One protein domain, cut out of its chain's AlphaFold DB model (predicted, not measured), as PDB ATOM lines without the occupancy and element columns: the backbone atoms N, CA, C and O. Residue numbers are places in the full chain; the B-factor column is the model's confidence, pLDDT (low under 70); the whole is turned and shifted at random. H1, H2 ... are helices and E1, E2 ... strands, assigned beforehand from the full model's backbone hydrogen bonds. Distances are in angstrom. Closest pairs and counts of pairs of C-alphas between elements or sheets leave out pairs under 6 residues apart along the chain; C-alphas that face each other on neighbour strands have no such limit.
ATOM      1  N   VAL A 109     -18.282  17.072  -1.455       98.75
ATOM      2  CA  VAL A 109     -17.678  17.059  -2.792       98.75
ATOM      3  C   VAL A 109     -18.684  17.621  -3.797       98.75
ATOM      4  O   VAL A 109     -19.631  16.947  -4.214       98.75
ATOM      5  N   PHE A 110     -18.492  18.877  -4.183       98.62
ATOM      6  CA  PHE A 110     -19.384  19.600  -5.090       98.62
ATOM      7  C   PHE A 110     -19.209  19.122  -6.521       98.62
ATOM      8  O   PHE A 110     -18.086  19.063  -6.997       98.62
ATOM      9  N   GLY A 111     -20.293  18.828  -7.229       98.00
ATOM     10  CA  GLY A 111     -20.313  18.355  -8.613       98.00
ATOM     11  C   GLY A 111     -19.944  16.881  -8.800       98.00
ATOM     12  O   GLY A 111     -19.845  16.435  -9.940       98.00
ATOM     13  N   LYS A 112     -19.730  16.121  -7.716       98.38
ATOM     14  CA  LYS A 112     -19.493  14.674  -7.794       98.38
ATOM     15  C   LYS A 112     -20.801  13.943  -8.091       98.38
ATOM     16  O   LYS A 112     -21.787  14.069  -7.367       98.38
ATOM     17  N   THR A 113     -20.766  13.129  -9.132       97.31
ATOM     18  CA  THR A 113     -21.839  12.229  -9.560       97.31
ATOM     19  C   THR A 113     -21.302  10.805  -9.680       97.31
ATOM     20  O   THR A 113     -20.091  10.603  -9.606       97.31
ATOM     21  N   ILE A 114     -22.185   9.821  -9.863       97.44
ATOM     22  CA  ILE A 114     -21.801   8.460 -10.248       97.44
ATOM     23  C   ILE A 114     -22.382   8.179 -11.634       97.44
ATOM     24  O   ILE A 114     -23.595   8.276 -11.836       97.44
ATOM     25  N   VAL A 115     -21.520   7.848 -12.591       96.38
ATOM     26  CA  VAL A 115     -21.933   7.417 -13.931       96.38
ATOM     27  C   VAL A 115     -22.240   5.932 -13.877       96.38
ATOM     28  O   VAL A 115     -21.431   5.150 -13.383       96.38
ATOM     29  N   LEU A 116     -23.414   5.548 -14.381       96.50
ATOM     30  CA  LEU A 116     -23.816   4.152 -14.507       96.50
ATOM     31  C   LEU A 116     -23.625   3.694 -15.952       96.50
ATOM     32  O   LEU A 116     -24.006   4.403 -16.881       96.50
ATOM     33  N   TYR A 117     -23.100   2.487 -16.141       96.38
ATOM     34  CA  TYR A 117     -22.934   1.869 -17.457       96.38
ATOM     35  C   TYR A 117     -24.016   0.817 -17.737       96.38
ATOM     36  O   TYR A 117     -23.729  -0.286 -18.208       96.38
ATOM     37  N   GLN A 118     -25.276   1.140 -17.434       96.06
ATOM     38  CA  GLN A 118     -26.410   0.264 -17.728       96.06
ATOM     39  C   GLN A 118     -26.708   0.232 -19.239       96.06
ATOM     40  O   GLN A 118     -26.290   1.134 -19.974       96.06
ATOM     41  N   PRO A 119     -27.465  -0.774 -19.722       95.62
ATOM     42  CA  PRO A 119     -27.882  -0.845 -21.118       95.62
ATOM     43  C   PRO A 119     -28.547   0.449 -21.627       95.62
ATOM     44  O   PRO A 119     -29.586   0.861 -21.113       95.62
ATOM     45  N   GLN A 120     -27.981   1.081 -22.657       89.81
ATOM     46  CA  GLN A 120     -28.399   2.412 -23.140       89.81
ATOM     47  C   GLN A 120     -29.690   2.381 -23.971       89.81
ATOM     48  O   GLN A 120     -30.461   3.336 -23.993       89.81
ATOM     49  N   ASN A 121     -29.950   1.266 -24.656       87.12
ATOM     50  CA  ASN A 121     -31.091   1.108 -25.568       87.12
ATOM     51  C   ASN A 121     -32.199   0.224 -24.982       87.12
ATOM     52  O   ASN A 121     -32.909  -0.465 -25.718       87.12
ATOM     53  N   ASN A 122     -32.334   0.210 -23.657       88.62
ATOM     54  CA  ASN A 122     -33.321  -0.603 -22.964       88.62
ATOM     55  C   ASN A 122     -34.152   0.271 -22.008       88.62
ATOM     56  O   ASN A 122     -33.592   0.863 -21.090       88.62
ATOM     57  N   PRO A 123     -35.487   0.336 -22.182       90.31
ATOM     58  CA  PRO A 123     -36.348   1.236 -21.411       90.31
ATOM     59  C   PRO A 123     -36.414   0.909 -19.912       90.31
ATOM     60  O   PRO A 123     -36.922   1.720 -19.141       90.31
ATOM     61  N   ASN A 124     -35.919  -0.257 -19.492       91.06
ATOM     62  CA  ASN A 124     -35.854  -0.639 -18.084       91.06
ATOM     63  C   ASN A 124     -34.709   0.053 -17.321       91.06
ATOM     64  O   ASN A 124     -34.678  -0.023 -16.094       91.06
ATOM     65  N   TYR A 125     -33.789   0.727 -18.022       94.81
ATOM     66  CA  TYR A 125     -32.625   1.384 -17.435       94.81
ATOM     67  C   TYR A 125     -32.621   2.867 -17.784       94.81
ATOM     68  O   TYR A 125     -32.677   3.258 -18.948       94.81
ATOM     69  N   LYS A 126     -32.552   3.703 -16.753       94.56
ATOM     70  CA  LYS A 126     -32.528   5.162 -16.898       94.56
ATOM     71  C   LYS A 126     -31.120   5.743 -16.821       94.56
ATOM     72  O   LYS A 126     -30.952   6.905 -17.176       94.56
ATOM     73  N   ASN A 127     -30.132   4.952 -16.390       95.38
ATOM     74  CA  ASN A 127     -28.756   5.398 -16.175       95.38
ATOM     75  C   ASN A 127     -28.653   6.610 -15.224       95.38
ATOM     76  O   ASN A 127     -27.829   7.498 -15.429       95.38
ATOM     77  N   ASP A 128     -29.480   6.649 -14.174       96.06
ATOM     78  CA  ASP A 128     -29.412   7.675 -13.131       96.06
ATOM     79  C   ASP A 128     -29.159   7.033 -11.763       96.06
ATOM     80  O   ASP A 128     -29.994   6.311 -11.228       96.06
ATOM     81  N   PHE A 129     -28.006   7.330 -11.163       97.12
ATOM     82  CA  PHE A 129     -27.661   6.822  -9.835       97.12
ATOM     83  C   PHE A 129     -28.575   7.350  -8.716       97.12
ATOM     84  O   PHE A 129     -28.592   6.768  -7.635       97.12
ATOM     85  N   LEU A 130     -29.349   8.415  -8.956       97.38
ATOM     86  CA  LEU A 130     -30.355   8.908  -8.011       97.38
ATOM     87  C   LEU A 130     -31.696   8.165  -8.097       97.38
ATOM     88  O   LEU A 130     -32.582   8.448  -7.290       97.38
ATOM     89  N   ASP A 131     -31.875   7.244  -9.049       96.50
ATOM     90  CA  ASP A 131     -33.020   6.336  -9.015       96.50
ATOM     91  C   ASP A 131     -32.930   5.389  -7.811       96.50
ATOM     92  O   ASP A 131     -31.852   5.073  -7.299       96.50
ATOM     93  N   ASP A 132     -34.093   4.920  -7.375       94.81
ATOM     94  CA  ASP A 132     -34.234   3.972  -6.277       94.81
ATOM     95  C   ASP A 132     -33.483   2.668  -6.549       94.81
ATOM     96  O   ASP A 132     -33.483   2.138  -7.667       94.81
ATOM     97  N   MET A 133     -32.900   2.121  -5.486       89.62
ATOM     98  CA  MET A 133     -32.425   0.747  -5.463       89.62
ATOM     99  C   MET A 133     -33.599  -0.189  -5.804       89.62
ATOM    100  O   MET A 133     -34.673  -0.061  -5.194       89.62
ATOM    101  N   PRO A 134     -33.441  -1.117  -6.766       90.00
ATOM    102  CA  PRO A 134     -34.544  -1.943  -7.229       90.00
ATOM    103  C   PRO A 134     -35.021  -2.898  -6.135       90.00
ATOM    104  O   PRO A 134     -34.237  -3.495  -5.400       90.00
ATOM    105  N   THR A 135     -36.333  -3.103  -6.086       86.81
ATOM    106  CA  THR A 135     -36.931  -4.206  -5.326       86.81
ATOM    107  C   THR A 135     -36.619  -5.550  -5.987       86.81
ATOM    108  O   THR A 135     -36.380  -5.619  -7.196       86.81
ATOM    109  N   LYS A 136     -36.712  -6.645  -5.225       83.06
ATOM    110  CA  LYS A 136     -36.581  -8.019  -5.741       83.06
ATOM    111  C   LYS A 136     -37.497  -8.285  -6.940       83.06
ATOM    112  O   LYS A 136     -37.031  -8.722  -7.981       83.06
ATOM    113  N   GLN A 137     -38.766  -7.879  -6.862       86.12
ATOM    114  CA  GLN A 137     -39.715  -8.027  -7.970       86.12
ATOM    115  C   GLN A 137     -39.278  -7.281  -9.245       86.12
ATOM    116  O   GLN A 137     -39.457  -7.791 -10.351       86.12
ATOM    117  N   GLN A 138     -38.728  -6.070  -9.112       87.81
ATOM    118  CA  GLN A 138     -38.212  -5.306 -10.255       87.81
ATOM    119  C   GLN A 138     -36.953  -5.949 -10.836       87.81
ATOM    120  O   GLN A 138     -36.825  -6.036 -12.055       87.81
ATOM    121  N   SER A 139     -36.055  -6.418  -9.968       86.88
ATOM    122  CA  SER A 139     -34.866  -7.177 -10.353       86.88
ATOM    123  C   SER A 139     -35.245  -8.435 -11.139       86.88
ATOM    124  O   SER A 139     -34.783  -8.610 -12.261       86.88
ATOM    125  N   ASP A 140     -36.158  -9.260 -10.620       87.12
ATOM    126  CA  ASP A 140     -36.592 -10.513 -11.254       87.12
ATOM    127  C   ASP A 140     -37.270 -10.288 -12.614       87.12
ATOM    128  O   ASP A 140     -37.132 -11.095 -13.533       87.12
ATOM    129  N   ALA A 141     -38.006  -9.181 -12.759       89.56
ATOM    130  CA  ALA A 141     -38.695  -8.845 -14.001       89.56
ATOM    131  C   ALA A 141     -37.739  -8.407 -15.124       89.56
ATOM    132  O   ALA A 141     -38.043  -8.617 -16.300       89.56
ATOM    133  N   VAL A 142     -36.618  -7.768 -14.777       89.50
ATOM    134  CA  VAL A 142     -35.649  -7.234 -15.748       89.50
ATOM    135  C   VAL A 142     -34.502  -8.216 -15.998       89.50
ATOM    136  O   VAL A 142     -34.071  -8.365 -17.143       89.50
ATOM    137  N   GLY A 143     -34.040  -8.910 -14.961       87.25
ATOM    138  CA  GLY A 143     -32.887  -9.800 -15.000       87.25
ATOM    139  C   GLY A 143     -31.571  -9.062 -14.750       87.25
ATOM    140  O   GLY A 143     -31.463  -8.255 -13.831       87.25
ATOM    141  N   HIS A 144     -30.558  -9.384 -15.554       88.75
ATOM    142  CA  HIS A 144     -29.193  -8.885 -15.396       88.75
ATOM    143  C   HIS A 144     -28.796  -7.900 -16.511       88.75
ATOM    144  O   HIS A 144     -29.117  -8.161 -17.677       88.75
ATOM    145  N   PRO A 145     -28.038  -6.832 -16.193       91.50
ATOM    146  CA  PRO A 145     -27.693  -6.372 -14.840       91.50
ATOM    147  C   PRO A 145     -28.903  -5.796 -14.081       91.50
ATOM    148  O   PRO A 145     -29.972  -5.614 -14.650       91.50
ATOM    149  N   LEU A 146     -28.752  -5.511 -12.787       91.00
ATOM    150  CA  LEU A 146     -29.824  -4.932 -11.973       91.00
ATOM    151  C   LEU A 146     -30.327  -3.593 -12.557       91.00
ATOM    152  O   LEU A 146     -29.509  -2.780 -13.000       91.00
ATOM    153  N   PRO A 147     -31.645  -3.318 -12.544       92.88
ATOM    154  CA  PRO A 147     -32.179  -1.998 -12.880       92.88
ATOM    155  C   PRO A 147     -32.004  -1.006 -11.713       92.88
ATOM    156  O   PRO A 147     -31.469  -1.351 -10.663       92.88
ATOM    157  N   GLY A 148     -32.497   0.226 -11.870       93.62
ATOM    158  CA  GLY A 148     -32.529   1.227 -10.794       93.62
ATOM    159  C   GLY A 148     -31.190   1.923 -10.540       93.62
ATOM    160  O   GLY A 148     -30.297   1.886 -11.385       93.62
ATOM    161  N   GLY A 149     -31.080   2.579  -9.387       95.06
ATOM    162  CA  GLY A 149     -29.914   3.364  -8.981       95.06
ATOM    163  C   GLY A 149     -29.503   3.073  -7.539       95.06
ATOM    164  O   GLY A 149     -29.620   1.947  -7.063       95.06
ATOM    165  N   PHE A 150     -28.943   4.075  -6.861       95.50
ATOM    166  CA  PHE A 150     -28.329   3.935  -5.537       95.50
ATOM    167  C   PHE A 150     -29.208   4.512  -4.424       95.50
ATOM    168  O   PHE A 150     -28.873   4.374  -3.246       95.50
ATOM    169  N   ASN A 151     -30.309   5.187  -4.765       96.00
ATOM    170  CA  ASN A 151     -31.142   5.874  -3.792       96.00
ATOM    171  C   ASN A 151     -31.853   4.886  -2.859       96.00
ATOM    172  O   ASN A 151     -32.337   3.833  -3.277       96.00
ATOM    173  N   ASN A 152     -31.928   5.233  -1.576       91.50
ATOM    174  CA  ASN A 152     -32.581   4.398  -0.584       91.50
ATOM    175  C   ASN A 152     -34.110   4.398  -0.779       91.50
ATOM    176  O   ASN A 152     -34.773   5.421  -0.622       91.50
ATOM    177  N   SER A 153     -34.666   3.222  -1.077       90.56
ATOM    178  CA  SER A 153     -36.092   3.013  -1.351       90.56
ATOM    179  C   SER A 153     -36.933   2.690  -0.107       90.56
ATOM    180  O   SER A 153     -38.115   2.344  -0.220       90.56
ATOM    181  N   PHE A 154     -36.358   2.815   1.095       87.25
ATOM    182  CA  PHE A 154     -37.060   2.584   2.355       87.25
ATOM    183  C   PHE A 154     -38.206   3.574   2.564       87.25
ATOM    184  O   PHE A 154     -38.241   4.692   2.036       87.25
ATOM    185  N   LYS A 155     -39.171   3.147   3.378       87.06
ATOM    186  CA  LYS A 155     -40.346   3.941   3.726       87.06
ATOM    187  C   LYS A 155     -40.336   4.281   5.205       87.06
ATOM    188  O   LYS A 155     -39.993   3.468   6.058       87.06
ATOM    189  N   MET A 156     -40.772   5.495   5.497       82.56
ATOM    190  CA  MET A 156     -41.046   5.947   6.853       82.56
ATOM    191  C   MET A 156     -42.285   5.226   7.420       82.56
ATOM    192  O   MET A 156     -43.084   4.684   6.649       82.56
ATOM    193  N   PRO A 157     -42.518   5.252   8.749       81.69
ATOM    194  CA  PRO A 157     -43.709   4.648   9.362       81.69
ATOM    195  C   PRO A 157     -45.048   5.156   8.797       81.69
ATOM    196  O   PRO A 157     -46.031   4.421   8.748       81.69
ATOM    197  N   ASP A 158     -45.086   6.398   8.309       83.31
ATOM    198  CA  ASP A 158     -46.248   6.995   7.635       83.31
ATOM    199  C   ASP A 158     -46.391   6.582   6.154       83.31
ATOM    200  O   ASP A 158     -47.246   7.103   5.437       83.31
ATOM    201  N   LYS A 159     -45.568   5.629   5.697       87.00
ATOM    202  CA  LYS A 159     -45.453   5.122   4.321       87.00
ATOM    203  C   LYS A 159     -44.923   6.134   3.303       87.00
ATOM    204  O   LYS A 159     -44.899   5.814   2.112       87.00
ATOM    205  N   SER A 160     -44.486   7.319   3.731       87.06
ATOM    206  CA  SER A 160     -43.784   8.250   2.848       87.06
ATOM    207  C   SER A 160     -42.382   7.724   2.508       87.06
ATOM    208  O   SER A 160     -41.791   7.001   3.315       87.06
ATOM    209  N   PRO A 161     -41.819   8.068   1.336       90.25
ATOM    210  CA  PRO A 161     -40.435   7.730   1.023       90.25
ATOM    211  C   PRO A 161     -39.475   8.326   2.057       90.25
ATOM    212  O   PRO A 161     -39.623   9.492   2.461       90.25
ATOM    213  N   TYR A 162     -38.498   7.524   2.481       89.12
ATOM    214  CA  TYR A 162     -37.360   8.010   3.254       89.12
ATOM    215  C   TYR A 162     -36.469   8.897   2.381       89.12
ATOM    216  O   TYR A 162     -36.077   9.970   2.820       89.12
ATOM    217  N   SER A 163     -36.228   8.509   1.127       95.31
ATOM    218  CA  SER A 163     -35.412   9.272   0.187       95.31
ATOM    219  C   SER A 163     -36.078   9.379  -1.193       95.31
ATOM    220  O   SER A 163     -36.689   8.405  -1.632       95.31
ATOM    221  N   PRO A 164     -35.963  10.516  -1.905       96.94
ATOM    222  CA  PRO A 164     -35.402  11.782  -1.437       96.94
ATOM    223  C   PRO A 164     -36.322  12.518  -0.450       96.94
ATOM    224  O   PRO A 164     -37.546  12.376  -0.473       96.94
ATOM    225  N   MET A 165     -35.735  13.378   0.382       95.38
ATOM    226  CA  MET A 165     -36.455  14.356   1.200       95.38
ATOM    227  C   MET A 165     -36.267  15.765   0.647       95.38
ATOM    228  O   MET A 165     -35.159  16.165   0.313       95.38
ATOM    229  N   SER A 166     -37.337  16.558   0.609       96.38
ATOM    230  CA  SER A 166     -37.209  17.984   0.303       96.38
ATOM    231  C   SER A 166     -36.606  18.757   1.474       96.38
ATOM    232  O   SER A 166     -36.809  18.395   2.637       96.38
ATOM    233  N   ALA A 167     -35.957  19.887   1.187       93.81
ATOM    234  CA  ALA A 167     -35.512  20.826   2.217       93.81
ATOM    235  C   ALA A 167     -36.662  21.243   3.154       93.81
ATOM    236  O   ALA A 167     -36.477  21.364   4.364       93.81
ATOM    237  N   GLN A 168     -37.887  21.387   2.631       93.25
ATOM    238  CA  GLN A 168     -39.075  21.659   3.446       93.25
ATOM    239  C   GLN A 168     -39.386  20.519   4.430       93.25
ATOM    240  O   GLN A 168     -39.709  20.793   5.586       93.25
ATOM    241  N   LYS A 169     -39.282  19.253   3.999       93.56
ATOM    242  CA  LYS A 169     -39.464  18.088   4.880       93.56
ATOM    243  C   LYS A 169     -38.367  18.057   5.946       93.56
ATOM    244  O   LYS A 169     -38.690  17.926   7.124       93.56
ATOM    245  N   LEU A 170     -37.105  18.277   5.570       94.12
ATOM    246  CA  LEU A 170     -35.981  18.371   6.512       94.12
ATOM    247  C   LEU A 170     -36.196  19.477   7.557       94.12
ATOM    248  O   LEU A 170     -36.035  19.246   8.750       94.12
ATOM    249  N   ASN A 171     -36.685  20.646   7.140       93.25
ATOM    250  CA  ASN A 171     -37.012  21.759   8.036       93.25
ATOM    251  C   ASN A 171     -38.117  21.446   9.059       93.25
ATOM    252  O   ASN A 171     -38.234  22.165  10.049       93.25
ATOM    253  N   SER A 172     -38.935  20.413   8.834       92.94
ATOM    254  CA  SER A 172     -39.979  20.016   9.785       92.94
ATOM    255  C   SER A 172     -39.439  19.239  10.995       92.94
ATOM    256  O   SER A 172     -40.101  19.195  12.035       92.94
ATOM    257  N   TYR A 173     -38.232  18.672  10.890       90.44
ATOM    258  CA  TYR A 173     -37.578  17.938  11.968       90.44
ATOM    259  C   TYR A 173     -36.903  18.909  12.937       90.44
ATOM    260  O   TYR A 173     -35.921  19.568  12.604       90.44
ATOM    261  N   LYS A 174     -37.440  18.998  14.157       91.50
ATOM    262  CA  LYS A 174     -36.968  19.939  15.186       91.50
ATOM    263  C   LYS A 174     -35.610  19.567  15.779       91.50
ATOM    264  O   LYS A 174     -34.983  20.413  16.403       91.50
ATOM    265  N   GLN A 175     -35.210  18.307  15.640       91.62
ATOM    266  CA  GLN A 175     -33.944  17.794  16.150       91.62
ATOM    267  C   GLN A 175     -32.743  18.192  15.287       91.62
ATOM    268  O   GLN A 175     -31.631  18.176  15.800       91.62
ATOM    269  N   LEU A 176     -32.968  18.564  14.019       93.75
ATOM    270  CA  LEU A 176     -31.906  19.043  13.142       93.75
ATOM    271  C   LEU A 176     -31.526  20.471  13.539       93.75
ATOM    272  O   LEU A 176     -32.369  21.374  13.519       93.75
ATOM    273  N   LYS A 177     -30.264  20.659  13.915       94.31
ATOM    274  CA  LYS A 177     -29.699  21.914  14.416       94.31
ATOM    275  C   LYS A 177     -29.031  22.730  13.308       94.31
ATOM    276  O   LYS A 177     -28.808  23.922  13.510       94.31
ATOM    277  N   ALA A 178     -28.747  22.125  12.155       96.38
ATOM    278  CA  ALA A 178     -28.146  22.810  11.019       96.38
ATOM    279  C   ALA A 178     -29.004  23.986  10.517       96.38
ATOM    280  O   ALA A 178     -30.237  23.953  10.536       96.38
ATOM    281  N   ASN A 179     -28.351  25.023  10.009       95.88
ATOM    282  CA  ASN A 179     -28.960  26.228   9.460       95.88
ATOM    283  C   ASN A 179     -29.175  26.109   7.952       95.88
ATOM    284  O   ASN A 179     -30.196  26.580   7.443       95.88
ATOM    285  N   THR A 180     -28.250  25.466   7.235       95.69
ATOM    286  CA  THR A 180     -28.371  25.312   5.783       95.69
ATOM    287  C   THR A 180     -29.191  24.075   5.405       95.69
ATOM    288  O   THR A 180     -29.158  23.058   6.105       95.69
ATOM    289  N   PRO A 181     -29.915  24.096   4.268       95.75
ATOM    290  CA  PRO A 181     -30.587  22.907   3.740       95.75
ATOM    291  C   PRO A 181     -29.650  21.706   3.546       95.75
ATOM    292  O   PRO A 181     -30.023  20.574   3.856       95.75
ATOM    293  N   MET A 182     -28.421  21.952   3.083       96.31
ATOM    294  CA  MET A 182     -27.418  20.908   2.880       96.31
ATOM    295  C   MET A 182     -26.851  20.393   4.208       96.31
ATOM    296  O   MET A 182     -26.702  19.187   4.374       96.31
ATOM    297  N   GLY A 183     -26.612  21.272   5.184       97.56
ATOM    298  CA  GLY A 183     -26.250  20.882   6.546       97.56
ATOM    299  C   GLY A 183     -27.318  19.995   7.184       97.56
ATOM    300  O   GLY A 183     -26.984  18.961   7.748       97.56
ATOM    301  N   LYS A 184     -28.608  20.313   6.996       97.75
ATOM    302  CA  LYS A 184     -29.724  19.461   7.449       97.75
ATOM    303  C   LYS A 184     -29.772  18.114   6.734       97.75
ATOM    304  O   LYS A 184     -30.118  17.110   7.351       97.75
ATOM    305  N   CYS A 185     -29.450  18.084   5.440       97.75
ATOM    306  CA  CYS A 185     -29.323  16.843   4.675       97.75
ATOM    307  C   CYS A 185     -28.217  15.952   5.266       97.75
ATOM    308  O   CYS A 185     -28.464  14.791   5.590       97.75
ATOM    309  N   ALA A 186     -27.033  16.527   5.495       98.00
ATOM    310  CA  ALA A 186     -25.904  15.833   6.101       98.00
ATOM    311  C   ALA A 186     -26.203  15.371   7.536       98.00
ATOM    312  O   ALA A 186     -25.928  14.228   7.883       98.00
ATOM    313  N   GLU A 187     -26.805  16.227   8.364       97.44
ATOM    314  CA  GLU A 187     -27.176  15.918   9.750       97.44
ATOM    315  C   GLU A 187     -28.227  14.804   9.820       97.44
ATOM    316  O   GLU A 187     -28.085  13.886  10.619       97.44
ATOM    317  N   MET A 188     -29.239  14.805   8.944       95.31
ATOM    318  CA  MET A 188     -30.214  13.708   8.866       95.31
ATOM    319  C   MET A 188     -29.548  12.378   8.479       95.31
ATOM    320  O   MET A 188     -29.856  11.342   9.069       95.31
ATOM    321  N   SER A 189     -28.621  12.409   7.516       94.81
ATOM    322  CA  SER A 189     -27.807  11.245   7.142       94.81
ATOM    323  C   SER A 189     -26.962  10.765   8.322       94.81
ATOM    324  O   SER A 189     -26.925   9.569   8.597       94.81
ATOM    325  N   PHE A 190     -26.355  11.689   9.073       95.12
ATOM    326  CA  PHE A 190     -25.635  11.365  10.294       95.12
ATOM    327  C   PHE A 190     -26.565  10.701  11.309       95.12
ATOM    328  O   PHE A 190     -26.250   9.621  11.779       95.12
ATOM    329  N   MET A 191     -27.725  11.273  11.624       90.69
ATOM    330  CA  MET A 191     -28.658  10.742  12.629       90.69
ATOM    331  C   MET A 191     -29.338   9.417  12.244       90.69
ATOM    332  O   MET A 191     -30.084   8.857  13.051       90.69
ATOM    333  N   THR A 192     -29.092   8.916  11.034       86.44
ATOM    334  CA  THR A 192     -29.702   7.695  10.514       86.44
ATOM    335  C   THR A 192     -28.672   6.581  10.378       86.44
ATOM    336  O   THR A 192     -27.659   6.736   9.696       86.44
ATOM    337  N   THR A 193     -28.958   5.422  10.969       83.31
ATOM    338  CA  THR A 193     -28.112   4.231  10.844       83.31
ATOM    339  C   THR A 193     -28.764   3.140   9.994       83.31
ATOM    340  O   THR A 193     -29.977   3.123   9.781       83.31
ATOM    341  N   ALA A 194     -27.946   2.207   9.504       73.81
ATOM    342  CA  ALA A 194     -28.378   1.075   8.682       73.81
ATOM    343  C   ALA A 194     -29.228   0.027   9.431       73.81
ATOM    344  O   ALA A 194     -29.765  -0.883   8.808       73.81
ATOM    345  N   GLY A 195     -29.371   0.137  10.757       70.44
ATOM    346  CA  GLY A 195     -30.155  -0.798  11.560       70.44
ATOM    347  C   GLY A 195     -30.078  -0.516  13.059       70.44
ATOM    348  O   GLY A 195     -29.220   0.236  13.518       70.44
ATOM    349  N   LYS A 196     -30.962  -1.165  13.833       67.44
ATOM    350  CA  LYS A 196     -31.115  -0.989  15.295       67.44
ATOM    351  C   LYS A 196     -29.808  -1.142  16.086       67.44
ATOM    352  O   LYS A 196     -29.616  -0.431  17.063       67.44
ATOM    353  N   ASN A 197     -28.926  -2.045  15.655       71.12
ATOM    354  CA  ASN A 197     -27.649  -2.340  16.319       71.12
ATOM    355  C   ASN A 197     -26.429  -1.923  15.485       71.12
ATOM    356  O   ASN A 197     -25.303  -2.293  15.804       71.12
ATOM    357  N   SER A 198     -26.645  -1.163  14.410       76.31
ATOM    358  CA  SER A 198     -25.584  -0.718  13.516       76.31
ATOM    359  C   SER A 198     -25.214   0.728  13.805       76.31
ATOM    360  O   SER A 198     -26.075   1.572  14.050       76.31
ATOM    361  N   SER A 199     -23.919   1.028  13.723       84.19
ATOM    362  CA  SER A 199     -23.426   2.410  13.707       84.19
ATOM    363  C   SER A 199     -23.024   2.887  12.308       84.19
ATOM    364  O   SER A 199     -22.468   3.980  12.193       84.19
ATOM    365  N   TYR A 200     -23.312   2.079  11.279       86.25
ATOM    366  CA  TYR A 200     -23.093   2.395   9.869       86.25
ATOM    367  C   TYR A 200     -24.104   3.430   9.390       86.25
ATOM    368  O   TYR A 200     -25.298   3.305   9.669       86.25
ATOM    369  N   ARG A 201     -23.636   4.425   8.647       89.88
ATOM    370  CA  ARG A 201     -24.393   5.577   8.169       89.88
ATOM    371  C   ARG A 201     -24.220   5.706   6.662       89.88
ATOM    372  O   ARG A 201     -23.147   5.522   6.093       89.88
ATOM    373  N   TYR A 202     -25.320   6.014   5.996       90.62
ATOM    374  CA  TYR A 202     -25.357   6.094   4.542       90.62
ATOM    375  C   TYR A 202     -24.818   7.435   4.044       90.62
ATOM    376  O   TYR A 202     -25.148   8.461   4.642       90.62
ATOM    377  N   PRO A 203     -24.059   7.476   2.934       96.69
ATOM    378  CA  PRO A 203     -23.717   8.739   2.296       96.69
ATOM    379  C   PRO A 203     -24.964   9.419   1.722       96.69
ATOM    380  O   PRO A 203     -26.023   8.810   1.541       96.69
ATOM    381  N   TRP A 204     -24.833  10.703   1.416       98.00
ATOM    382  CA  TRP A 204     -25.923  11.526   0.913       98.00
ATOM    383  C   TRP A 204     -25.514  12.303  -0.335       98.00
ATOM    384  O   TRP A 204     -24.334  12.545  -0.595       98.00
ATOM    385  N   VAL A 205     -26.523  12.707  -1.104       98.62
ATOM    386  CA  VAL A 205     -26.392  13.651  -2.210       98.62
ATOM    387  C   VAL A 205     -27.432  14.745  -2.072       98.62
ATOM    388  O   VAL A 205     -28.619  14.464  -1.946       98.62
ATOM    389  N   TYR A 206     -27.001  15.998  -2.122       98.56
ATOM    390  CA  TYR A 206     -27.898  17.145  -2.147       98.56
ATOM    391  C   TYR A 206     -27.965  17.725  -3.557       98.56
ATOM    392  O   TYR A 206     -26.948  18.104  -4.136       98.56
ATOM    393  N   ASP A 207     -29.170  17.788  -4.113       98.19
ATOM    394  CA  ASP A 207     -29.471  18.477  -5.360       98.19
ATOM    395  C   ASP A 207     -29.812  19.934  -5.041       98.19
ATOM    396  O   ASP A 207     -30.935  20.254  -4.639       98.19
ATOM    397  N   THR A 208     -28.833  20.820  -5.229       96.19
ATOM    398  CA  THR A 208     -28.976  22.258  -4.939       96.19
ATOM    399  C   THR A 208     -29.973  22.963  -5.857       96.19
ATOM    400  O   THR A 208     -30.464  24.039  -5.527       96.19
ATOM    401  N   LYS A 209     -30.299  22.374  -7.012       95.88
ATOM    402  CA  LYS A 209     -31.230  22.948  -7.988       95.88
ATOM    403  C   LYS A 209     -32.677  22.589  -7.677       95.88
ATOM    404  O   LYS A 209     -33.580  23.354  -8.015       95.88
ATOM    405  N   ARG A 210     -32.911  21.411  -7.093       96.69
ATOM    406  CA  ARG A 210     -34.251  20.911  -6.741       96.69
ATOM    407  C   ARG A 210     -34.563  20.977  -5.249       96.69
ATOM    408  O   ARG A 210     -35.698  20.685  -4.878       96.69
ATOM    409  N   ASP A 211     -33.587  21.328  -4.417       96.94
ATOM    410  CA  ASP A 211     -33.673  21.289  -2.955       96.94
ATOM    411  C   ASP A 211     -34.090  19.910  -2.424       96.94
ATOM    412  O   ASP A 211     -34.952  19.774  -1.542       96.94
ATOM    413  N   LEU A 212     -33.481  18.868  -2.997       98.06
ATOM    414  CA  LEU A 212     -33.718  17.471  -2.645       98.06
ATOM    415  C   LEU A 212     -32.465  16.849  -2.034       98.06
ATOM    416  O   LEU A 212     -31.377  16.920  -2.592       98.06
ATOM    417  N   CYS A 213     -32.649  16.195  -0.897       98.19
ATOM    418  CA  CYS A 213     -31.649  15.390  -0.223       98.19
ATOM    419  C   CYS A 213     -31.913  13.913  -0.507       98.19
ATOM    420  O   CYS A 213     -32.985  13.402  -0.184       98.19
ATOM    421  N   TYR A 214     -30.936  13.243  -1.097       98.38
ATOM    422  CA  TYR A 214     -30.930  11.819  -1.375       98.38
ATOM    423  C   TYR A 214     -30.025  11.120  -0.364       98.38
ATOM    424  O   TYR A 214     -28.889  11.534  -0.159       98.38
ATOM    425  N   PHE A 215     -30.503  10.040   0.235       96.19
ATOM    426  CA  PHE A 215     -29.721   9.145   1.078       96.19
ATOM    427  C   PHE A 215     -29.427   7.886   0.275       96.19
ATOM    428  O   PHE A 215     -30.355   7.197  -0.151       96.19
ATOM    429  N   LEU A 216     -28.155   7.603   0.018       95.44
ATOM    430  CA  LEU A 216     -27.770   6.514  -0.871       95.44
ATOM    431  C   LEU A 216     -27.627   5.220  -0.081       95.44
ATOM    432  O   LEU A 216     -26.832   5.133   0.848       95.44
ATOM    433  N   TYR A 217     -28.373   4.196  -0.480       89.19
ATOM    434  CA  TYR A 217     -28.257   2.869   0.113       89.19
ATOM    435  C   TYR A 217     -26.927   2.197  -0.250       89.19
ATOM    436  O   TYR A 217     -26.368   1.471   0.566       89.19
ATOM    437  N   LEU A 218     -26.412   2.462  -1.457       87.62
ATOM    438  CA  LEU A 218     -25.134   1.933  -1.932       87.62
ATOM    439  C   LEU A 218     -23.978   2.903  -1.629       87.62
ATOM    440  O   LEU A 218     -23.913   3.977  -2.232       87.62
ATOM    441  N   PRO A 219     -23.042   2.533  -0.734       85.88
ATOM    442  CA  PRO A 219     -21.853   3.333  -0.431       85.88
ATOM    443  C   PRO A 219     -20.689   3.087  -1.402       85.88
ATOM    444  O   PRO A 219     -19.746   3.884  -1.447       85.88
ATOM    445  N   VAL A 220     -20.728   1.991  -2.172       86.00
ATOM    446  CA  VAL A 220     -19.730   1.694  -3.206       86.00
ATOM    447  C   VAL A 220     -19.828   2.755  -4.294       86.00
ATOM    448  O   VAL A 220     -20.890   2.989  -4.856       86.00
ATOM    449  N   GLN A 221     -18.704   3.396  -4.599       92.06
ATOM    450  CA  GLN A 221     -18.657   4.510  -5.552       92.06
ATOM    451  C   GLN A 221     -18.014   4.131  -6.886       92.06
ATOM    452  O   GLN A 221     -18.240   4.807  -7.884       92.06
ATOM    453  N   ARG A 222     -17.227   3.050  -6.914       91.38
ATOM    454  CA  ARG A 222     -16.563   2.542  -8.113       91.38
ATOM    455  C   ARG A 222     -16.666   1.022  -8.176       91.38
ATOM    456  O   ARG A 222     -16.326   0.352  -7.206       91.38
ATOM    457  N   LEU A 223     -17.071   0.513  -9.333       88.56
ATOM    458  CA  LEU A 223     -17.043  -0.898  -9.701       88.56
ATOM    459  C   LEU A 223     -16.731  -0.988 -11.195       88.56
ATOM    460  O   LEU A 223     -17.541  -0.574 -12.022       88.56
ATOM    461  N   MET A 224     -15.550  -1.501 -11.534       86.69
ATOM    462  CA  MET A 224     -15.058  -1.549 -12.912       86.69
ATOM    463  C   MET A 224     -14.399  -2.893 -13.216       86.69
ATOM    464  O   MET A 224     -13.819  -3.526 -12.337       86.69
ATOM    465  N   GLY A 225     -14.434  -3.279 -14.491       85.00
ATOM    466  CA  GLY A 225     -13.795  -4.484 -15.010       85.00
ATOM    467  C   GLY A 225     -14.800  -5.573 -15.377       85.00
ATOM    468  O   GLY A 225     -15.682  -5.919 -14.598       85.00
ATOM    469  N   GLU A 226     -14.607  -6.168 -16.556       86.50
ATOM    470  CA  GLU A 226     -15.508  -7.172 -17.149       86.50
ATOM    471  C   GLU A 226     -15.674  -8.445 -16.306       86.50
ATOM    472  O   GLU A 226     -16.517  -9.274 -16.619       86.50
ATOM    473  N   ARG A 227     -14.858  -8.647 -15.267       82.50
ATOM    474  CA  ARG A 227     -15.017  -9.769 -14.330       82.50
ATOM    475  C   ARG A 227     -16.090  -9.520 -13.274       82.50
ATOM    476  O   ARG A 227     -16.668 -10.481 -12.791       82.50
ATOM    477  N   TYR A 228     -16.326  -8.258 -12.928       81.69
ATOM    478  CA  TYR A 228     -17.153  -7.870 -11.786       81.69
ATOM    479  C   TYR A 228     -18.465  -7.207 -12.214       81.69
ATOM    480  O   TYR A 228     -19.456  -7.235 -11.488       81.69
ATOM    481  N   CYS A 229     -18.473  -6.578 -13.389       89.06
ATOM    482  CA  CYS A 229     -19.600  -5.792 -13.854       89.06
ATOM    483  C   CYS A 229     -19.697  -5.755 -15.379       89.06
ATOM    484  O   CYS A 229     -18.763  -6.111 -16.100       89.06
ATOM    485  N   SER A 230     -20.853  -5.305 -15.860       93.31
ATOM    486  CA  SER A 230     -21.136  -5.118 -17.280       93.31
ATOM    487  C   SER A 230     -21.153  -3.645 -17.692       93.31
ATOM    488  O   SER A 230     -21.665  -2.790 -16.976       93.31
ATOM    489  N   VAL A 231     -20.640  -3.349 -18.883       95.94
ATOM    490  CA  VAL A 231     -20.803  -2.065 -19.572       95.94
ATOM    491  C   VAL A 231     -21.786  -2.274 -20.717       95.94
ATOM    492  O   VAL A 231     -21.563  -3.136 -21.565       95.94
ATOM    493  N   ASP A 232     -22.896  -1.531 -20.727       94.88
ATOM    494  CA  ASP A 232     -23.979  -1.680 -21.718       94.88
ATOM    495  C   ASP A 232     -24.486  -3.139 -21.817       94.88
ATOM    496  O   ASP A 232     -24.789  -3.671 -22.884       94.88
ATOM    497  N   GLY A 233     -24.529  -3.825 -20.667       91.62
ATOM    498  CA  GLY A 233     -24.934  -5.228 -20.556       91.62
ATOM    499  C   GLY A 233     -23.877  -6.249 -20.988       91.62
ATOM    500  O   GLY A 233     -24.197  -7.433 -21.054       91.62
ATOM    501  N   LYS A 234     -22.630  -5.839 -21.268       92.50
ATOM    502  CA  LYS A 234     -21.527  -6.748 -21.619       92.50
ATOM    503  C   LYS A 234     -20.415  -6.782 -20.560       92.50
ATOM    504  O   LYS A 234     -19.941  -5.719 -20.176       92.50
ATOM    505  N   PRO A 235     -19.946  -7.972 -20.136       91.94
ATOM    506  CA  PRO A 235     -20.438  -9.298 -20.524       91.94
ATOM    507  C   PRO A 235     -21.844  -9.596 -19.975       91.94
ATOM    508  O   PRO A 235     -22.257  -9.055 -18.952       91.94
ATOM    509  N   ASP A 236     -22.578 -10.451 -20.692       88.12
ATOM    510  CA  ASP A 236     -23.949 -10.823 -20.324       88.12
ATOM    511  C   ASP A 236     -23.972 -11.623 -19.013       88.12
ATOM    512  O   ASP A 236     -23.055 -12.392 -18.724       88.12
ATOM    513  N   GLY A 237     -25.064 -11.504 -18.253       85.50
ATOM    514  CA  GLY A 237     -25.288 -12.289 -17.034       85.50
ATOM    515  C   GLY A 237     -24.604 -11.744 -15.779       85.50
ATOM    516  O   GLY A 237     -24.743 -12.344 -14.719       85.50
ATOM    517  N   MET A 238     -23.908 -10.609 -15.876       86.25
ATOM    518  CA  MET A 238     -23.360  -9.920 -14.708       86.25
ATOM    519  C   MET A 238     -24.466  -9.272 -13.886       86.25
ATOM    520  O   MET A 238     -25.287  -8.533 -14.424       86.25
ATOM    521  N   THR A 239     -24.448  -9.498 -12.572       86.31
ATOM    522  CA  THR A 239     -25.412  -8.892 -11.644       86.31
ATOM    523  C   THR A 239     -25.361  -7.372 -11.705       86.31
ATOM    524  O   THR A 239     -26.403  -6.734 -11.819       86.31
ATOM    525  N   TRP A 240     -24.164  -6.787 -11.678       88.00
ATOM    526  CA  TRP A 240     -24.005  -5.338 -11.695       88.00
ATOM    527  C   TRP A 240     -23.616  -4.803 -13.062       88.00
ATOM    528  O   TRP A 240     -22.879  -5.412 -13.840       88.00
ATOM    529  N   TYR A 241     -24.103  -3.601 -13.323       92.50
ATOM    530  CA  TYR A 241     -23.507  -2.688 -14.280       92.50
ATOM    531  C   TYR A 241     -22.268  -2.045 -13.649       92.50
ATOM    532  O   TYR A 241     -22.181  -1.908 -12.428       92.50
ATOM    533  N   CYS A 242     -21.298  -1.663 -14.470       93.75
ATOM    534  CA  CYS A 242     -20.151  -0.907 -13.997       93.75
ATOM    535  C   CYS A 242     -20.584   0.509 -13.630       93.75
ATOM    536  O   CYS A 242     -21.588   1.021 -14.141       93.75
ATOM    537  N   PHE A 243     -19.810   1.154 -12.770       95.06
ATOM    538  CA  PHE A 243     -20.022   2.547 -12.418       95.06
ATOM    539  C   PHE A 243     -18.757   3.174 -11.847       95.06
ATOM    540  O   PHE A 243     -17.923   2.501 -11.234       95.06
ATOM    541  N   GLU A 244     -18.630   4.484 -12.015       95.44
ATOM    542  CA  GLU A 244     -17.524   5.238 -11.441       95.44
ATOM    543  C   GLU A 244     -17.909   6.673 -11.070       95.44
ATOM    544  O   GLU A 244     -18.869   7.222 -11.623       95.44
ATOM    545  N   PRO A 245     -17.179   7.295 -10.125       97.56
ATOM    546  CA  PRO A 245     -17.337   8.706  -9.826       97.56
ATOM    547  C   PRO A 245     -16.985   9.560 -11.036       97.56
ATOM    548  O   PRO A 245     -16.025   9.263 -11.745       97.56
ATOM    549  N   HIS A 246     -17.734  10.644 -11.216       96.38
ATOM    550  CA  HIS A 246     -17.506  11.590 -12.295       96.38
ATOM    551  C   HIS A 246     -17.836  13.036 -11.901       96.38
ATOM    552  O   HIS A 246     -18.800  13.279 -11.165       96.38
ATOM    553  N   LYS A 247     -17.069  13.993 -12.428       95.31
ATOM    554  CA  LYS A 247     -17.236  15.440 -12.263       95.31
ATOM    555  C   LYS A 247     -16.991  16.166 -13.589       95.31
ATOM    556  O   LYS A 247     -15.852  16.376 -14.001       95.31
ATOM    557  N   ALA A 248     -18.065  16.636 -14.219       91.38
ATOM    558  CA  ALA A 248     -18.002  17.427 -15.453       91.38
ATOM    559  C   ALA A 248     -19.209  18.363 -15.622       91.38
ATOM    560  O   ALA A 248     -20.236  18.197 -14.960       91.38
ATOM    561  N   LEU A 249     -19.105  19.357 -16.512       88.06
ATOM    562  CA  LEU A 249     -20.194  20.312 -16.779       88.06
ATOM    563  C   LEU A 249     -21.456  19.665 -17.357       88.06
ATOM    564  O   LEU A 249     -22.559  20.132 -17.089       88.06
ATOM    565  N   ASP A 250     -21.287  18.634 -18.174       86.69
ATOM    566  CA  ASP A 250     -22.348  17.882 -18.844       86.69
ATOM    567  C   ASP A 250     -22.940  16.761 -17.976       86.69
ATOM    568  O   ASP A 250     -23.915  16.128 -18.374       86.69
ATOM    569  N   SER A 251     -22.392  16.558 -16.774       82.88
ATOM    570  CA  SER A 251     -22.969  15.687 -15.753       82.88
ATOM    571  C   SER A 251     -24.069  16.435 -14.979       82.88
ATOM    572  O   SER A 251     -25.122  16.746 -15.535       82.88
ATOM    573  N   ARG A 252     -23.860  16.739 -13.696       92.19
ATOM    574  CA  ARG A 252     -24.758  17.542 -12.855       92.19
ATOM    575  C   ARG A 252     -23.939  18.342 -11.834       92.19
ATOM    576  O   ARG A 252     -23.849  17.923 -10.676       92.19
ATOM    577  N   PRO A 253     -23.302  19.461 -12.234       94.19
ATOM    578  CA  PRO A 253     -22.466  20.265 -11.336       94.19
ATOM    579  C   PRO A 253     -23.230  20.821 -10.120       94.19
ATOM    580  O   PRO A 253     -22.601  21.233  -9.150       94.19
ATOM    581  N   GLU A 254     -24.568  20.820 -10.153       96.44
ATOM    582  CA  GLU A 254     -25.446  21.194  -9.040       96.44
ATOM    583  C   GLU A 254     -25.541  20.155  -7.906       96.44
ATOM    584  O   GLU A 254     -26.063  20.477  -6.834       96.44
ATOM    585  N   LEU A 255     -25.097  18.913  -8.120       98.25
ATOM    586  CA  LEU A 255     -25.142  17.876  -7.088       98.25
ATOM    587  C   LEU A 255     -23.964  18.006  -6.129       98.25
ATOM    588  O   LEU A 255     -22.852  18.315  -6.538       98.25
ATOM    589  N   VAL A 256     -24.188  17.710  -4.855       98.62
ATOM    590  CA  VAL A 256     -23.138  17.677  -3.835       98.62
ATOM    591  C   VAL A 256     -23.176  16.330  -3.139       98.62
ATOM    592  O   VAL A 256     -24.198  15.981  -2.562       98.62
ATOM    593  N   TYR A 257     -22.080  15.578  -3.199       98.69
ATOM    594  CA  TYR A 257     -21.945  14.271  -2.551       98.69
ATOM    595  C   TYR A 257     -21.244  14.426  -1.200       98.69
ATOM    596  O   TYR A 257     -20.261  15.158  -1.103       98.69
ATOM    597  N   GLY A 258     -21.677  13.706  -0.171       98.19
ATOM    598  CA  GLY A 258     -21.000  13.717   1.123       98.19
ATOM    599  C   GLY A 258     -21.148  12.413   1.892       98.19
ATOM    600  O   GLY A 258     -22.112  11.666   1.720       98.19
ATOM    601  N   SER A 259     -20.187  12.154   2.777       98.06
ATOM    602  CA  SER A 259     -20.363  11.142   3.815       98.06
ATOM    603  C   SER A 259     -21.347  11.639   4.877       98.06
ATOM    604  O   SER A 259     -21.553  12.848   5.047       98.06
ATOM    605  N   ALA A 260     -21.896  10.716   5.663       97.25
ATOM    606  CA  ALA A 260     -22.708  11.068   6.823       97.25
ATOM    607  C   ALA A 260     -21.951  11.941   7.840       97.25
ATOM    608  O   ALA A 260     -22.558  12.712   8.577       97.25
ATOM    609  N   TYR A 261     -20.620  11.870   7.884       97.88
ATOM    610  CA  TYR A 261     -19.817  12.564   8.889       97.88
ATOM    611  C   TYR A 261     -19.662  14.063   8.652       97.88
ATOM    612  O   TYR A 261     -19.332  14.772   9.602       97.88
ATOM    613  N   VAL A 262     -20.005  14.564   7.459       98.31
ATOM    614  CA  VAL A 262     -20.232  16.004   7.245       98.31
ATOM    615  C   VAL A 262     -21.323  16.522   8.198       98.31
ATOM    616  O   VAL A 262     -21.270  17.659   8.649       98.31
ATOM    617  N   GLY A 263     -22.297  15.676   8.553       97.25
ATOM    618  CA  GLY A 263     -23.382  16.007   9.477       97.25
ATOM    619  C   GLY A 263     -23.023  15.925  10.959       97.25
ATOM    620  O   GLY A 263     -23.889  16.185  11.788       97.25
ATOM    621  N   ARG A 264     -21.782  15.555  11.318       95.56
ATOM    622  CA  ARG A 264     -21.330  15.540  12.720       95.56
ATOM    623  C   ARG A 264     -21.247  16.955  13.293       95.56
ATOM    624  O   ARG A 264     -21.630  17.167  14.438       95.56
ATOM    625  N   ASP A 265     -20.720  17.880  12.498       95.94
ATOM    626  CA  ASP A 265     -20.726  19.316  12.764       95.94
ATOM    627  C   ASP A 265     -21.336  20.001  11.532       95.94
ATOM    628  O   ASP A 265     -20.621  20.373  10.592       95.94
ATOM    629  N   PRO A 266     -22.676  20.022  11.437       93.06
ATOM    630  CA  PRO A 266     -23.333  20.501  10.238       93.06
ATOM    631  C   PRO A 266     -23.062  21.999  10.043       93.06
ATOM    632  O   PRO A 266     -22.964  22.755  11.000       93.06
ATOM    633  N   ASP A 267     -22.945  22.428   8.786       95.81
ATOM    634  CA  ASP A 267     -22.513  23.777   8.365       95.81
ATOM    635  C   ASP A 267     -21.025  24.117   8.599       95.81
ATOM    636  O   ASP A 267     -20.532  25.072   8.001       95.81
ATOM    637  N   TYR A 268     -20.251  23.313   9.347       95.62
ATOM    638  CA  TYR A 268     -18.800  23.526   9.524       95.62
ATOM    639  C   TYR A 268     -18.052  23.632   8.184       95.62
ATOM    640  O   TYR A 268     -17.117  24.425   8.016       95.62
ATOM    641  N   TRP A 269     -18.529  22.871   7.197       96.50
ATOM    642  CA  TRP A 269     -18.017  22.855   5.833       96.50
ATOM    643  C   TRP A 269     -18.050  24.222   5.135       96.50
ATOM    644  O   TRP A 269     -17.241  24.436   4.236       96.50
ATOM    645  N   GLU A 270     -18.943  25.144   5.518       95.75
ATOM    646  CA  GLU A 270     -19.083  26.446   4.845       95.75
ATOM    647  C   GLU A 270     -17.816  27.294   4.942       95.75
ATOM    648  O   GLU A 270     -17.523  28.077   4.041       95.75
ATOM    649  N   THR A 271     -17.071  27.132   6.037       94.38
ATOM    650  CA  THR A 271     -15.905  27.962   6.367       94.38
ATOM    651  C   THR A 271     -14.600  27.174   6.449       94.38
ATOM    652  O   THR A 271     -13.538  27.763   6.275       94.38
ATOM    653  N   HIS A 272     -14.654  25.851   6.645       96.25
ATOM    654  CA  HIS A 272     -13.461  25.023   6.870       96.25
ATOM    655  C   HIS A 272     -13.127  24.067   5.721       96.25
ATOM    656  O   HIS A 272     -12.059  23.458   5.730       96.25
TER     657      HIS A 272
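AT A GLANCE: This is residues 109 to 272 of the 539 residues of the protein "Apical membrane antigen 1" of Eimeria maxima (UniProt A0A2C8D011). Mostly loop, this domain has little regular structure: H3 covers a small antiparallel sheet, E3 E2 E5, with E1 and E4 beyond. Of 164 printed residues, 52 are in five named helices and five named strands, mixed in class. It is compact, radius of gyration of the C-alphas 16.4 A, spanning 48 by 37 by 28 A.

HOW THE PARTS SIT: Find E1, residues 113 to 116, antiparallel to E4, 243 to 246; N 113 and O 246 are 2.8 A apart. H3, 181 to 190, lies over hairpin E2, 204 to 207, and E3, 212 to 215; N 205 and O 214 are 2.8 A apart. H4, 260 to 264, touches H3, closest C-alphas Glu 187 and Gly 263, 3.8 A. Every O i to N i+4 pair is within hydrogen-bond range in H1, 136 to 142, H2, 167 to 172, and H3.

IN THESE COORDINATES: Find C-alpha 113 at (-21.839, 12.229, -9.560), E5 at residues 255 to 258, and H5 at residues 269 to 272, with C-alpha 272 at (-13.461, 25.023, 6.870).

THE WHOLE: The printed part has no cut; residue 196 is under pLDDT 70.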